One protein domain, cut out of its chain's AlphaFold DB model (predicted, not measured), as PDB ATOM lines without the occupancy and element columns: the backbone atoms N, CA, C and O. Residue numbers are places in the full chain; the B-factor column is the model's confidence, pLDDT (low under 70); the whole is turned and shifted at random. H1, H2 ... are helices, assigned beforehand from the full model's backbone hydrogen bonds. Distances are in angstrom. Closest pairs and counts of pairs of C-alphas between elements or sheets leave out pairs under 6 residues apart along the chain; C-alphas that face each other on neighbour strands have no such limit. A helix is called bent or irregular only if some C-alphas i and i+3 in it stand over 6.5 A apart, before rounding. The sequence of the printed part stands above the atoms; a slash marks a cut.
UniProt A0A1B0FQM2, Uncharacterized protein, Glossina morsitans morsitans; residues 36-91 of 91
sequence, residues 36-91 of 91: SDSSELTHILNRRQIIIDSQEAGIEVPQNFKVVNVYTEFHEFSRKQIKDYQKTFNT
ATOM      1  N   SER A  36      -9.414  17.724  -3.317       59.19
ATOM      2  CA  SER A  36      -9.495  16.335  -3.796       59.19
ATOM      3  C   SER A  36      -8.505  15.414  -3.097       59.19
ATOM      4  O   SER A  36      -8.911  14.313  -2.734       59.19
ATOM      5  N   ASP A  37      -7.302  15.889  -2.763       65.81
ATOM      6  CA  ASP A  37      -6.302  15.097  -2.033       65.81
ATOM      7  C   ASP A  37      -6.854  14.584  -0.690       65.81
ATOM      8  O   ASP A  37      -6.755  13.403  -0.355       65.81
ATOM      9  N   SER A  38      -7.515  15.456   0.084       78.19
ATOM     10  CA  SER A  38      -8.126  15.073   1.366       78.19
ATOM     11  C   SER A  38      -9.275  14.078   1.187       78.19
ATOM     12  O   SER A  38      -9.476  13.194   2.029       78.19
ATOM     13  N   SER A  39     -10.054  14.233   0.117       84.19
ATOM     14  CA  SER A  39     -11.162  13.335  -0.199       84.19
ATOM     15  C   SER A  39     -10.628  11.961  -0.597       84.19
ATOM     16  O   SER A  39     -11.037  10.953  -0.019       84.19
ATOM     17  N   GLU A  40      -9.663  11.906  -1.511       85.31
ATOM     18  CA  GLU A  40      -9.044  10.671  -1.985       85.31
ATOM     19  C   GLU A  40      -8.402   9.892  -0.832       85.31
ATOM     20  O   GLU A  40      -8.672   8.700  -0.661       85.31
ATOM     21  N   LEU A  41      -7.644  10.572   0.033       90.56
ATOM     22  CA  LEU A  41      -7.044   9.954   1.215       90.56
ATOM     23  C   LEU A  41      -8.098   9.353   2.152       90.56
ATOM     24  O   LEU A  41      -7.931   8.226   2.621       90.56
ATOM     25  N   THR A  42      -9.204  10.061   2.384       93.81
ATOM     26  CA  THR A  42     -10.308   9.556   3.217       93.81
ATOM     27  C   THR A  42     -10.921   8.288   2.617       93.81
ATOM     28  O   THR A  42     -11.129   7.303   3.329       93.81
ATOM     29  N   HIS A  43     -11.154   8.271   1.301       89.81
ATOM     30  CA  HIS A  43     -11.671   7.098   0.592       89.81
ATOM     31  C   HIS A  43     -10.705   5.906   0.672       89.81
ATOM     32  O   HIS A  43     -11.135   4.779   0.932       89.81
ATOM     33  N   ILE A  44      -9.400   6.143   0.498       90.88
ATOM     34  CA  ILE A  44      -8.364   5.105   0.590       90.88
ATOM     35  C   ILE A  44      -8.323   4.498   1.996       90.88
ATOM     36  O   ILE A  44      -8.280   3.274   2.130       90.88
ATOM     37  N   LEU A  45      -8.333   5.331   3.040       94.12
ATOM     38  CA  LEU A  45      -8.264   4.861   4.426       94.12
ATOM     39  C   LEU A  45      -9.508   4.066   4.823       94.12
ATOM     40  O   LEU A  45      -9.373   2.976   5.378       94.12
ATOM     41  N   ASN A  46     -10.699   4.554   4.473       93.38
ATOM     42  CA  ASN A  46     -11.946   3.834   4.724       93.38
ATOM     43  C   ASN A  46     -11.932   2.459   4.032       93.38
ATOM     44  O   ASN A  46     -12.158   1.429   4.668       93.38
ATOM     45  N   ARG A  47     -11.528   2.416   2.754       91.75
ATOM     46  CA  ARG A  47     -11.385   1.155   2.017       91.75
ATOM     47  C   ARG A  47     -10.404   0.192   2.692       91.75
ATOM     48  O   ARG A  47     -10.671  -1.006   2.717       91.75
ATOM     49  N   ARG A  48      -9.275   0.682   3.221       93.12
ATOM     50  CA  ARG A  48      -8.303  -0.161   3.943       93.12
ATOM     51  C   ARG A  48      -8.913  -0.784   5.194       93.12
ATOM     52  O   ARG A  48      -8.714  -1.976   5.393       93.12
ATOM     53  N   GLN A  49      -9.662  -0.013   5.979       93.69
ATOM     54  CA  GLN A  49     -10.319  -0.532   7.179       93.69
ATOM     55  C   GLN A  49     -11.281  -1.674   6.829       93.69
ATOM     56  O   GLN A  49     -11.155  -2.764   7.373       93.69
ATOM     57  N   ILE A  50     -12.146  -1.467   5.829       90.56
ATOM     58  CA  ILE A  50     -13.096  -2.492   5.364       90.56
ATOM     59  C   ILE A  50     -12.372  -3.773   4.936       90.56
ATOM     60  O   ILE A  50     -12.831  -4.875   5.235       90.56
ATOM     61  N   ILE A  51     -11.247  -3.640   4.223       90.38
ATOM     62  CA  ILE A  51     -10.459  -4.791   3.778       90.38
ATOM     63  C   ILE A  51      -9.905  -5.569   4.974       90.38
ATOM     64  O   ILE A  51     -10.002  -6.793   4.981       90.38
ATOM     65  N   ILE A  52      -9.334  -4.870   5.957       92.38
ATOM     66  CA  ILE A  52      -8.759  -5.485   7.157       92.38
ATOM     67  C   ILE A  52      -9.843  -6.242   7.929       92.38
ATOM     68  O   ILE A  52      -9.681  -7.436   8.168       92.38
ATOM     69  N   ASP A  53     -10.967  -5.586   8.220       93.00
ATOM     70  CA  ASP A  53     -12.068  -6.177   8.989       93.00
ATOM     71  C   ASP A  53     -12.649  -7.413   8.278       93.00
ATOM     72  O   ASP A  53     -12.929  -8.439   8.896       93.00
ATOM     73  N   SER A  54     -12.794  -7.338   6.950       88.31
ATOM     74  CA  SER A  54     -13.297  -8.456   6.144       88.31
ATOM     75  C   SER A  54     -12.322  -9.636   6.137       88.31
ATOM     76  O   SER A  54     -12.749 -10.777   6.284       88.31
ATOM     77  N   GLN A  55     -11.017  -9.373   6.008       88.31
ATOM     78  CA  GLN A  55      -9.993 -10.419   6.045       88.31
ATOM     79  C   GLN A  55      -9.898 -11.082   7.424       88.31
ATOM     80  O   GLN A  55      -9.778 -12.304   7.491       88.31
ATOM     81  N   GLU A  56      -9.997 -10.311   8.512       90.25
ATOM     82  CA  GLU A  56     -10.042 -10.843   9.881       90.25
ATOM     83  C   GLU A  56     -11.276 -11.730  10.101       90.25
ATOM     84  O   GLU A  56     -11.178 -12.800  10.703       90.25
ATOM     85  N   ALA A  57     -12.422 -11.350   9.529       89.81
ATOM     86  CA  ALA A  57     -13.640 -12.159   9.528       89.81
ATOM     87  C   ALA A  57     -13.578 -13.391   8.597       89.81
ATOM     88  O   ALA A  57     -14.538 -14.162   8.540       89.81
ATOM     89  N   GLY A  58     -12.482 -13.589   7.852       88.31
ATOM     90  CA  GLY A  58     -12.327 -14.675   6.877       88.31
ATOM     91  C   GLY A  58     -13.150 -14.492   5.596       88.31
ATOM     92  O   GLY A  58     -13.374 -15.456   4.866       88.31
ATOM     93  N   ILE A  59     -13.621 -13.273   5.324       85.56
ATOM     94  CA  ILE A  59     -14.415 -12.914   4.148       85.56
ATOM     95  C   ILE A  59     -13.473 -12.426   3.046       85.56
ATOM     96  O   ILE A  59     -12.689 -11.491   3.223       85.56
ATOM     97  N   GLU A  60     -13.566 -13.050   1.875       79.25
ATOM     98  CA  GLU A  60     -12.765 -12.672   0.716       79.25
ATOM     99  C   GLU A  60     -13.248 -11.327   0.150       79.25
ATOM    100  O   GLU A  60     -14.425 -11.153  -0.175       79.25
ATOM    101  N   VAL A  61     -12.344 -10.347   0.047       79.50
ATOM    102  CA  VAL A  61     -12.701  -9.005  -0.424       79.50
ATOM    103  C   VAL A  61     -12.540  -8.928  -1.940       79.50
ATOM    104  O   VAL A  61     -11.417  -9.085  -2.433       79.50
ATOM    105  N   PRO A  62     -13.613  -8.636  -2.700       78.81
ATOM    106  CA  PRO A  62     -13.527  -8.552  -4.148       78.81
ATOM    107  C   PRO A  62     -12.609  -7.403  -4.576       78.81
ATOM    108  O   PRO A  62     -12.650  -6.291  -4.043       78.81
ATOM    109  N   GLN A  63     -11.760  -7.677  -5.567       80.25
ATOM    110  CA  GLN A  63     -10.911  -6.653  -6.158       80.25
ATOM    111  C   GLN A  63     -11.687  -5.862  -7.209       80.25
ATOM    112  O   GLN A  63     -12.087  -6.383  -8.249       80.25
ATOM    113  N   ASN A  64     -11.877  -4.573  -6.939       76.69
ATOM    114  CA  ASN A  64     -12.570  -3.660  -7.842       76.69
ATOM    115  C   ASN A  64     -11.560  -3.117  -8.864       76.69
ATOM    116  O   ASN A  64     -10.972  -2.054  -8.661       76.69
ATOM    117  N   PHE A  65     -11.327  -3.840  -9.956       79.69
ATOM    118  CA  PHE A  65     -10.549  -3.297 -11.068       79.69
ATOM    119  C   PHE A  65     -11.438  -2.393 -11.918       79.69
ATOM    120  O   PHE A  65     -12.430  -2.834 -12.498       79.69
ATOM    121  N   LYS A  66     -11.084  -1.110 -12.007       81.25
ATOM    122  CA  LYS A  66     -11.733  -0.198 -12.947       81.25
ATOM    123  C   LYS A  66     -11.173  -0.477 -14.342       81.25
ATOM    124  O   LYS A  66      -9.985  -0.271 -14.581       81.25
ATOM    125  N   VAL A  67     -12.021  -0.926 -15.265       79.44
ATOM    126  CA  VAL A  67     -11.645  -1.030 -16.681       79.44
ATOM    127  C   VAL A  67     -11.581   0.386 -17.244       79.44
ATOM    128  O   VAL A  67     -12.607   1.045 -17.407       79.44
ATOM    129  N   VAL A  68     -10.368   0.871 -17.494       85.81
ATOM    130  CA  VAL A  68     -10.113   2.204 -18.050       85.81
ATOM    131  C   VAL A  68      -9.391   2.104 -19.385       85.81
ATOM    132  O   VAL A  68      -8.641   1.160 -19.645       85.81
ATOM    133  N   ASN A  69      -9.615   3.095 -20.245       91.06
ATOM    134  CA  ASN A  69      -8.858   3.219 -21.478       91.06
ATOM    135  C   ASN A  69      -7.479   3.817 -21.172       91.06
ATOM    136  O   ASN A  69      -7.345   5.007 -20.904       91.06
ATOM    137  N   VAL A  70      -6.444   2.985 -21.266       90.62
ATOM    138  CA  VAL A  70      -5.051   3.365 -20.969       90.62
ATOM    139  C   VAL A  70      -4.609   4.591 -21.782       90.62
ATOM    140  O   VAL A  70      -3.877   5.438 -21.290       90.62
ATOM    141  N   TYR A  71      -5.096   4.750 -23.014       93.00
ATOM    142  CA  TYR A  71      -4.688   5.865 -23.874       93.00
ATOM    143  C   TYR A  71      -5.278   7.226 -23.481       93.00
ATOM    144  O   TYR A  71      -4.816   8.236 -24.008       93.00
ATOM    145  N   THR A  72      -6.314   7.267 -22.638       92.81
ATOM    146  CA  THR A  72      -6.913   8.529 -22.166       92.81
ATOM    147  C   THR A  72      -6.418   8.935 -20.787       92.81
ATOM    148  O   THR A  72      -6.407  10.122 -20.495       92.81
ATOM    149  N   GLU A  73      -6.005   7.973 -19.964       88.62
ATOM    150  CA  GLU A  73      -5.463   8.234 -18.623       88.62
ATOM    151  C   GLU A  73      -4.007   8.720 -18.676       88.62
ATOM    152  O   GLU A  73      -3.581   9.476 -17.816       88.62
ATOM    153  N   PHE A  74      -3.252   8.308 -19.701       92.00
ATOM    154  CA  PHE A  74      -1.820   8.591 -19.830       92.00
ATOM    155  C   PHE A  74      -1.525   9.433 -21.075       92.00
ATOM    156  O   PHE A  74      -0.931   8.954 -22.045       92.00
ATOM    157  N   HIS A  75      -1.968  10.691 -21.081       93.88
ATOM    158  CA  HIS A  75      -1.755  11.594 -22.217       93.88
ATOM    159  C   HIS A  75      -0.298  12.072 -22.354       93.88
ATOM    160  O   HIS A  75       0.087  12.620 -23.386       93.88
ATOM    161  N   GLU A  76       0.519  11.862 -21.323       94.00
ATOM    162  CA  GLU A  76       1.953  12.164 -21.278       94.00
ATOM    163  C   GLU A  76       2.776  11.210 -22.150       94.00
ATOM    164  O   GLU A  76       3.919  11.514 -22.499       94.00
ATOM    165  N   PHE A  77       2.206  10.061 -22.520       95.69
ATOM    166  CA  PHE A  77       2.881   9.041 -23.308       95.69
ATOM    167  C   PHE A  77       2.219   8.872 -24.672       95.69
ATOM    168  O   PHE A  77       0.998   8.804 -24.811       95.69
ATOM    169  N   SER A  78       3.036   8.717 -25.718       96.19
ATOM    170  CA  SER A  78       2.489   8.343 -27.020       96.19
ATOM    171  C   SER A  78       1.941   6.915 -26.981       96.19
ATOM    172  O   SER A  78       2.447   6.040 -26.272       96.19
ATOM    173  N   ARG A  79       0.968   6.627 -27.854       95.06
ATOM    174  CA  ARG A  79       0.412   5.273 -28.016       95.06
ATOM    175  C   ARG A  79       1.486   4.212 -28.277       95.06
ATOM    176  O   ARG A  79       1.328   3.074 -27.844       95.06
ATOM    177  N   LYS A  80       2.573   4.577 -28.973       95.94
ATOM    178  CA  LYS A  80       3.700   3.672 -29.239       95.94
ATOM    179  C   LYS A  80       4.440   3.321 -27.948       95.94
ATOM    180  O   LYS A  80       4.659   2.147 -27.688       95.94
ATOM    181  N   GLN A  81       4.750   4.327 -27.129       95.69
ATOM    182  CA  GLN A  81       5.432   4.137 -25.845       95.69
ATOM    183  C   GLN A  81       4.590   3.295 -24.887       95.69
ATOM    184  O   GLN A  81       5.101   2.336 -24.324       95.69
ATOM    185  N   ILE A  82       3.288   3.587 -24.776       95.00
ATOM    186  CA  ILE A  82       2.357   2.800 -23.951       95.00
ATOM    187  C   ILE A  82       2.386   1.322 -24.367       95.00
ATOM    188  O   ILE A  82       2.497   0.440 -23.520       95.00
ATOM    189  N   LYS A  83       2.342   1.042 -25.675       94.31
ATOM    190  CA  LYS A  83       2.386  -0.331 -26.197       94.31
ATOM    191  C   LYS A  83       3.716  -1.029 -25.913       94.31
ATOM    192  O   LYS A  83       3.727  -2.231 -25.666       94.31
ATOM    193  N   ASP A  84       4.827  -0.305 -25.989       95.19
ATOM    194  CA  ASP A  84       6.143  -0.872 -25.703       95.19
ATOM    195  C   ASP A  84       6.304  -1.176 -24.206       95.19
ATOM    196  O   ASP A  84       6.731  -2.280 -23.876       95.19
ATOM    197  N   TYR A  85       5.842  -0.294 -23.310       93.56
ATOM    198  CA  TYR A  85       5.804  -0.571 -21.868       93.56
ATOM    199  C   TYR A  85       4.892  -1.745 -21.520       93.56
ATOM    200  O   TYR A  85       5.271  -2.597 -20.724       93.56
ATOM    201  N   GLN A  86       3.719  -1.850 -22.149       90.81
ATOM    202  CA  GLN A  86       2.795  -2.960 -21.910       90.81
ATOM    203  C   GLN A  86       3.459  -4.330 -22.144       90.81
ATOM    204  O   GLN A  86       3.204  -5.273 -21.399       90.81
ATOM    205  N   LYS A  87       4.358  -4.447 -23.131       93.81
ATOM    206  CA  LYS A  87       5.112  -5.690 -23.373       93.81
ATOM    207  C   LYS A  87       6.064  -6.035 -22.229       93.81
ATOM    208  O   LYS A  87       6.296  -7.211 -21.993       93.81
ATOM    209  N   THR A  88       6.617  -5.036 -21.545       91.81
ATOM    210  CA  THR A  88       7.534  -5.239 -20.415       91.81
ATOM    211  C   THR A  88       6.823  -5.816 -19.192       91.81
ATOM    212  O   THR A  88       7.430  -6.568 -18.441       91.81
ATOM    213  N   PHE A  89       5.548  -5.480 -18.987       86.00
ATOM    214  CA  PHE A  89       4.794  -5.898 -17.799       86.00
ATOM    215  C   PHE A  89       3.929  -7.147 -18.017       86.00
ATOM    216  O   PHE A  89       3.559  -7.793 -17.043       86.00
ATOM    217  N   ASN A  90       3.642  -7.528 -19.265       80.88
ATOM    218  CA  ASN A  90       2.843  -8.714 -19.605       80.88
ATOM    219  C   ASN A  90       3.675 -10.017 -19.655       80.88
ATOM    220  O   ASN A  90       3.465 -10.830 -20.559       80.88
ATOM    221  N   THR A  91       4.642 -10.185 -18.747       62.94
ATOM    222  CA  THR A  91       5.486 -11.398 -18.700       62.94
ATOM    223  C   THR A  91       4.774 -12.543 -17.997       62.94
ATOM    224  O   THR A  91       4.076 -12.261 -16.998       62.94
TER     225      THR A  91
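Overview. This is residues 36 to 91 of the 91 residues of an uncharacterized protein of Glossina morsitans morsitans (UniProt A0A1B0FQM2). One long straight helix, H1, stands by itself on one side, and from its end a bare strap of chain, residues 57 to 69, folds back at an angle to it, like the second limb of an open V, and leads away to a small helical head made of H2 and H3. The domain has no common core: the space between H1 and the head is open, and H1 touches neither of the other two helices. The printed part has 56 residues with three named helices, in the order H1, H2, H3, and no named strand, and its class is all helix. It is extended, with a radius of gyration of the C-alphas of 16.6 A, and its outline is flat, with spans of 45 by 32 by 15 A.

Arrangement. Begin with the longest helix, H1, at residues 36 to 56, and look at how little is near it: residues 36 to 49, which belong to H1, stand free, with no C-alpha 8 or more places away along the chain within 10 A. From there go to H2, residues 70 to 73; H1 and H2 are apart, with no C-alpha of the one within 8 A of the other, though they follow each other in the chain. Go on to H3, residues 79 to 89, and you will find that H1 and H3 are apart as well. H2 and H3 are near each other: they are close but not clearly touching, with 2 pairs of C-alphas within 8 A. Their closest C-alphas are those of Tyr 71 and Arg 79, 6.6 A apart, and their centres are 12.3 A apart. In the backbone, every O i to N i+4 pair inside H1 is within hydrogen-bond range, while in H3 it is 6 of 7. H2, with four residues, is too short for such a pair, and its one O i to N i+3 pair is not within range.

Along the chain. Find C-alpha 36 of Ser 36 at (-9.495, 16.335, -3.796); from there H1 runs 30.4 A to C-alpha 56 of Glu 56 at (-10.042, -10.843, 9.881), over 21 residues. Watch y fall from 16.335 to -10.843 between these two points. Next look for H2, which begins at C-alpha 70 of Val 70, at (-5.051, 3.365, -20.969), and ends at Glu 73, 5.4 A from first to last C-alpha. H3 has 11 residues, from Arg 79 to Phe 89, and measures 15.8 A; look for its last C-alpha at (4.794, -5.898, -17.799). None of the three helices is bent or irregular.

Size, cuts and confidence. The two C-alphas farthest apart are those of Ala 57 and Lys 80, at 45.3 A, while the first and last printed C-alphas, those of Ser 36 and Thr 91, are 34.9 A apart. The link from H1 to H2, residues 57 to 69, is long, with 13 residues, and its C-alphas lie 6 to 24 A from the mean of all C-alphas. Look along it at residues 63 to 69, which stand free. The link from H2 to H3, with 5 residues, is tight. Residues 84 to 91, of which 84 to 89 belong to H3, also stand free. The printed part begins at residue 36 of a chain of 91 residues, ends at the chain's last residue, Thr 91, and has no cut. The B-factor column holds the model's confidence: the mean pLDDT of the printed part is 87.9, and the residues under 70 are 36 to 37 and 91.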